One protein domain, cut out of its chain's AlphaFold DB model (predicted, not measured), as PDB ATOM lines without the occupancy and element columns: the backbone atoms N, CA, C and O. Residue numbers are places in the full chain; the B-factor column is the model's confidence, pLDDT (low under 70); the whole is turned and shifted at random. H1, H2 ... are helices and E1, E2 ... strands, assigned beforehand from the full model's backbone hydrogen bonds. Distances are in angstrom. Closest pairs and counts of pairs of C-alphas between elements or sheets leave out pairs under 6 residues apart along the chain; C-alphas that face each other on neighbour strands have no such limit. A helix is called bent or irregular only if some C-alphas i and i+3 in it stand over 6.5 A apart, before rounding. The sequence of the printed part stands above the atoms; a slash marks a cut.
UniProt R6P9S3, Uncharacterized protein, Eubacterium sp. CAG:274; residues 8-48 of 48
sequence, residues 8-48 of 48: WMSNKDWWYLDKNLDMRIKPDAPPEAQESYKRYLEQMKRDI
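This is residues 8 to 48 of the 48 residues of an uncharacterized protein of Eubacterium sp. CAG:274 (UniProt R6P9S3). A small two-strand hairpin, E1 and E2, and one longer helix, H1, make the two limbs of a V, joined at its closed end by the link from E2 to H1, with the far part of the helix sticking out as an arm at residues 41 to 48. Residues 8 to 14 make a curved lead-in near the closed end of the V. The printed part has 41 residues with two named strands and one named helix, in the order E1, E2, H1 along the chain; the sheet has the order E1, E2, antiparallel, and the class is mixed, helices and strands. The whole is only just compact, close to loose, with a radius of gyration of the C-alphas of 10.4 A, and the C-alphas span 29 by 25 by 15 A.

The printed part begins at Trp 8, whose C-alpha is at (43.699, 26.915, 18.486), and residues 8 to 14 hold no named element. Strand E1, residues 15 to 17, begins with C-alpha 15 at (42.932, 23.792, 25.014). Strand E2 is residues 23 to 25. Helix H1, residues 31 to 46, runs 22.7 A from its first C-alpha to its last, which is at (37.493, 14.954, 5.276). H1 is not bent.

E1 and E2 form a hairpin of antiparallel neighbour strands, with 149 degrees between their N-to-C directions. The C-alphas of Trp 15 and Ile 25 face each other at 4.2 A, and those of Leu 17 and Met 23 at 4.7 A. Across the pair, N 16 and O 24 are within hydrogen-bond range at 2.8 A, as are N 24 and O 16 at 2.8 A. E2 and H1 have 3 pairs of C-alphas within 8 A; the closest are those of Ile 25 and Gln 34, 6.7 A apart, and the centres of E2 and H1 are 10.8 A apart. E1 and H1 are apart, with no C-alpha of the one within 8 A of the other. In H1 every O i to N i+4 pair is within hydrogen-bond range.

The two C-alphas farthest apart are those of Asp 28 and Ile 48, at 29.9 A. Residues 41 to 48, of which 41 to 46 belong to H1, stand free; without them the body has 33 residues and spans 25 by 18 by 16 A. The printed part has no cut, and it ends at Ile 48, the chain's last residue. The links from E1 to E2 and from E2 to H1 are both tight, with 5 residues each. The mean pLDDT of the printed part is 84.8, and residues 46 to 48 are under 70.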
ATOM      1  N   TRP A   8      44.204  27.462  17.230       85.31
ATOM      2  CA  TRP A   8      43.699  26.915  18.486       85.31
ATOM      3  C   TRP A   8      44.783  26.246  19.361       85.31
ATOM      4  O   TRP A   8      44.661  26.244  20.582       85.31
ATOM      5  N   MET A   9      45.861  25.725  18.757       84.56
ATOM      6  CA  MET A   9      47.000  25.093  19.439       84.56
ATOM      7  C   MET A   9      48.110  26.099  19.798       84.56
ATOM      8  O   MET A   9      48.978  25.785  20.616       84.56
ATOM      9  N   SER A  10      48.077  27.317  19.240       85.75
ATOM     10  CA  SER A  10      49.088  28.361  19.474       85.75
ATOM     11  C   SER A  10      49.203  28.783  20.939       85.75
ATOM     12  O   SER A  10      50.251  29.276  21.352       85.75
ATOM     13  N   ASN A  11      48.155  28.578  21.739       85.44
ATOM     14  CA  ASN A  11      48.176  28.847  23.169       85.44
ATOM     15  C   ASN A  11      47.684  27.626  23.950       85.44
ATOM     16  O   ASN A  11      46.558  27.163  23.767       85.44
ATOM     17  N   LYS A  12      48.524  27.131  24.863       84.44
ATOM     18  CA  LYS A  12      48.196  25.997  25.740       84.44
ATOM     19  C   LYS A  12      47.071  26.305  26.722       84.44
ATOM     20  O   LYS A  12      46.496  25.377  27.269       84.44
ATOM     21  N   ASP A  13      46.754  27.577  26.954       87.88
ATOM     22  CA  ASP A  13      45.638  27.934  27.821       87.88
ATOM     23  C   ASP A  13      44.281  27.784  27.125       87.88
ATOM     24  O   ASP A  13      43.259  27.652  27.786       87.88
ATOM     25  N   TRP A  14      44.249  27.739  25.792       89.38
ATOM     26  CA  TRP A  14      42.998  27.631  25.044       89.38
ATOM     27  C   TRP A  14      42.470  26.207  24.962       89.38
ATOM     28  O   TRP A  14      41.271  26.028  24.775       89.38
ATOM     29  N   TRP A  15      43.315  25.194  25.139       89.56
ATOM     30  CA  TRP A  15      42.932  23.792  25.014       89.56
ATOM     31  C   TRP A  15      43.466  22.944  26.165       89.56
ATOM     32  O   TRP A  15      44.382  23.321  26.887       89.56
ATOM     33  N   TYR A  16      42.865  21.778  26.350       89.81
ATOM     34  CA  TYR A  16      43.307  20.767  27.296       89.81
ATOM     35  C   TYR A  16      43.050  19.379  26.713       89.81
ATOM     36  O   TYR A  16      42.222  19.211  25.817       89.81
ATOM     37  N   LEU A  17      43.776  18.386  27.218       88.94
ATOM     38  CA  LEU A  17      43.473  16.986  26.948       88.94
ATOM     39  C   LEU A  17      42.482  16.509  27.998       88.94
ATOM     40  O   LEU A  17      42.749  16.599  29.199       88.94
ATOM     41  N   ASP A  18      41.337  16.023  27.542       87.44
ATOM     42  CA  ASP A  18      40.412  15.308  28.407       87.44
ATOM     43  C   ASP A  18      40.987  13.932  28.791       87.44
ATOM     44  O   ASP A  18      41.956  13.446  28.201       87.44
ATOM     45  N   LYS A  19      40.373  13.266  29.775       87.12
ATOM     46  CA  LYS A  19      40.765  11.926  30.246       87.12
ATOM     47  C   LYS A  19      40.830  10.873  29.134       87.12
ATOM     48  O   LYS A  19      41.543   9.889  29.286       87.12
ATOM     49  N   ASN A  20      40.111  11.087  28.033       88.75
ATOM     50  CA  ASN A  20      40.118  10.213  26.857       88.75
ATOM     51  C   ASN A  20      41.246  10.521  25.854       88.75
ATOM     52  O   ASN A  20      41.249   9.963  24.765       88.75
ATOM     53  N   LEU A  21      42.190  11.407  26.198       83.69
ATOM     54  CA  LEU A  21      43.211  11.952  25.288       83.69
ATOM     55  C   LEU A  21      42.625  12.746  24.108       83.69
ATOM     56  O   LEU A  21      43.332  13.072  23.156       83.69
ATOM     57  N   ASP A  22      41.349  13.116  24.202       85.75
ATOM     58  CA  ASP A  22      40.689  14.017  23.267       85.75
ATOM     59  C   ASP A  22      41.098  15.459  23.548       85.75
ATOM     60  O   ASP A  22      40.982  15.959  24.673       85.75
ATOM     61  N   MET A  23      41.531  16.156  22.502       85.50
ATOM     62  CA  MET A  23      41.786  17.587  22.577       85.50
ATOM     63  C   MET A  23      40.451  18.319  22.688       85.50
ATOM     64  O   MET A  23      39.543  18.145  21.882       85.50
ATOM     65  N   ARG A  24      40.313  19.149  23.714       87.56
ATOM     66  CA  ARG A  24      39.123  19.961  23.963       87.56
ATOM     67  C   ARG A  24      39.551  21.410  24.071       87.56
ATOM     68  O   ARG A  24      40.464  21.739  24.825       87.56
ATOM     69  N   ILE A  25      38.875  22.286  23.337       89.38
ATOM     70  CA  ILE A  25      39.012  23.730  23.524       89.38
ATOM     71  C   ILE A  25      38.224  24.151  24.765       89.38
ATOM     72  O   ILE A  25      37.095  23.703  24.983       89.38
ATOM     73  N   LYS A  26      38.833  24.998  25.596       89.38
ATOM     74  CA  LYS A  26      38.165  25.637  26.727       89.38
ATOM     75  C   LYS A  26      37.087  26.598  26.207       89.38
ATOM     76  O   LYS A  26      37.328  27.296  25.224       89.38
ATOM     77  N   PRO A  27      35.934  26.711  26.884       85.31
ATOM     78  CA  PRO A  27      34.896  27.674  26.503       85.31
ATOM     79  C   PRO A  27      35.348  29.136  26.658       85.31
ATOM     80  O   PRO A  27      34.786  30.011  26.013       85.31
ATOM     81  N   ASP A  28      36.370  29.377  27.483       88.62
ATOM     82  CA  ASP A  28      36.990  30.689  27.709       88.62
ATOM     83  C   ASP A  28      37.956  31.105  26.581       88.62
ATOM     84  O   ASP A  28      38.384  32.252  26.496       88.62
ATOM     85  N   ALA A  29      38.310  30.173  25.686       87.50
ATOM     86  CA  ALA A  29      39.190  30.467  24.565       87.50
ATOM     87  C   ALA A  29      38.545  31.485  23.604       87.50
ATOM     88  O   ALA A  29      37.327  31.437  23.388       87.50
ATOM     89  N   PRO A  30      39.353  32.351  22.964       89.62
ATOM     90  CA  PRO A  30      38.852  33.346  22.031       89.62
ATOM     91  C   PRO A  30      38.084  32.694  20.869       89.62
ATOM     92  O   PRO A  30      38.415  31.576  20.455       89.62
ATOM     93  N   PRO A  31      37.087  33.392  20.298       88.38
ATOM     94  CA  PRO A  31      36.238  32.849  19.236       88.38
ATOM     95  C   PRO A  31      37.045  32.401  18.009       88.38
ATOM     96  O   PRO A  31      36.711  31.395  17.389       88.38
ATOM     97  N   GLU A  32      38.161  33.073  17.712       86.56
ATOM     98  CA  GLU A  32      39.095  32.697  16.641       86.56
ATOM     99  C   GLU A  32      39.727  31.311  16.869       86.56
ATOM    100  O   GLU A  32      39.852  30.513  15.939       86.56
ATOM    101  N   ALA A  33      40.076  30.975  18.117       88.50
ATOM    102  CA  ALA A  33      40.591  29.655  18.474       88.50
ATOM    103  C   ALA A  33      39.502  28.578  18.378       88.50
ATOM    104  O   ALA A  33      39.761  27.483  17.881       88.50
ATOM    105  N   GLN A  34      38.271  28.890  18.787       88.56
ATOM    106  CA  GLN A  34      37.142  27.966  18.643       88.56
ATOM    107  C   GLN A  34      36.835  27.673  17.167       88.56
ATOM    108  O   GLN A  34      36.645  26.513  16.789       88.56
ATOM    109  N   GLU A  35      36.834  28.703  16.318       89.62
ATOM    110  CA  GLU A  35      36.609  28.553  14.880       89.62
ATOM    111  C   GLU A  35      37.740  27.758  14.212       89.62
ATOM    112  O   GLU A  35      37.474  26.817  13.459       89.62
ATOM    113  N   SER A  36      38.996  28.058  14.553       88.62
ATOM    114  CA  SER A  36      40.166  27.307  14.084       88.62
ATOM    115  C   SER A  36      40.086  25.822  14.464       88.62
ATOM    116  O   SER A  36      40.359  24.961  13.627       88.62
ATOM    117  N   TYR A  37      39.655  25.498  15.687       88.06
ATOM    118  CA  TYR A  37      39.469  24.112  16.125       88.06
ATOM    119  C   TYR A  37      38.346  23.400  15.365       88.06
ATOM    120  O   TYR A  37      38.499  22.249  14.952       88.06
ATOM    121  N   LYS A  38      37.230  24.091  15.103       87.62
ATOM    122  CA  LYS A  38      36.135  23.548  14.291       87.62
ATOM    123  C   LYS A  38      36.609  23.202  12.877       87.62
ATOM    124  O   LYS A  38      36.372  22.086  12.418       87.62
ATOM    125  N   ARG A  39      37.349  24.107  12.226       87.88
ATOM    126  CA  ARG A  39      37.927  23.866  10.895       87.88
ATOM    127  C   ARG A  39      38.911  22.698  10.901       87.88
ATOM    128  O   ARG A  39      38.902  21.896   9.972       87.88
ATOM    129  N   TYR A  40      39.729  22.570  11.946       86.19
ATOM    130  CA  TYR A  40      40.621  21.423  12.130       86.19
ATOM    131  C   TYR A  40      39.848  20.095  12.196       86.19
ATOM    132  O   TYR A  40      40.188  19.157  11.475       86.19
ATOM    133  N   LEU A  41      38.769  20.029  12.983       84.62
ATOM    134  CA  LEU A  41      37.906  18.844  13.061       84.62
ATOM    135  C   LEU A  41      37.231  18.518  11.721       84.62
ATOM    136  O   LEU A  41      37.112  17.350  11.356       84.62
ATOM    137  N   GLU A  42      36.792  19.534  10.977       86.19
ATOM    138  CA  GLU A  42      36.225  19.351   9.638       86.19
ATOM    139  C   GLU A  42      37.264  18.833   8.635       86.19
ATOM    140  O   GLU A  42      36.940  17.969   7.821       86.19
ATOM    141  N   GLN A  43      38.516  19.300   8.709       80.38
ATOM    142  CA  GLN A  43      39.609  18.782   7.879       80.38
ATOM    143  C   GLN A  43      39.944  17.328   8.225       80.38
ATOM    144  O   GLN A  43      40.033  16.508   7.316       80.38
ATOM    145  N   MET A  44      40.049  16.997   9.516       79.19
ATOM    146  CA  MET A  44      40.255  15.627  10.009       79.19
ATOM    147  C   MET A  44      39.183  14.660   9.493       79.19
ATOM    148  O   MET A  44      39.501  13.573   9.025       79.19
ATOM    149  N   LYS A  45      37.907  15.065   9.519       77.31
ATOM    150  CA  LYS A  45      36.798  14.249   8.996       77.31
ATOM    151  C   LYS A  45      36.841  14.042   7.485       77.31
ATOM    152  O   LYS A  45      36.243  13.095   6.997       77.31
ATOM    153  N   ARG A  46      37.463  14.961   6.745       68.31
ATOM    154  CA  ARG A  46      37.493  14.954   5.276       68.31
ATOM    155  C   ARG A  46      38.679  14.171   4.704       68.31
ATOM    156  O   ARG A  46      38.744  14.008   3.490       68.31
ATOM    157  N   ASP A  47      39.609  13.758   5.560       59.88
ATOM    158  CA  ASP A  47      40.784  12.942   5.225       59.88
ATOM    159  C   ASP A  47      40.620  11.461   5.640       59.88
ATOM    160  O   ASP A  47      41.537  10.670   5.429       59.88
ATOM    161  N   ILE A  48      39.461  11.087   6.204       53.62
ATOM    162  CA  ILE A  48      39.063   9.705   6.543       53.62
ATOM    163  C   ILE A  48      38.174   9.121   5.443       53.62
ATOM    164  O   ILE A  48      37.301   9.865   4.937       53.62
TER     165      ILE A  48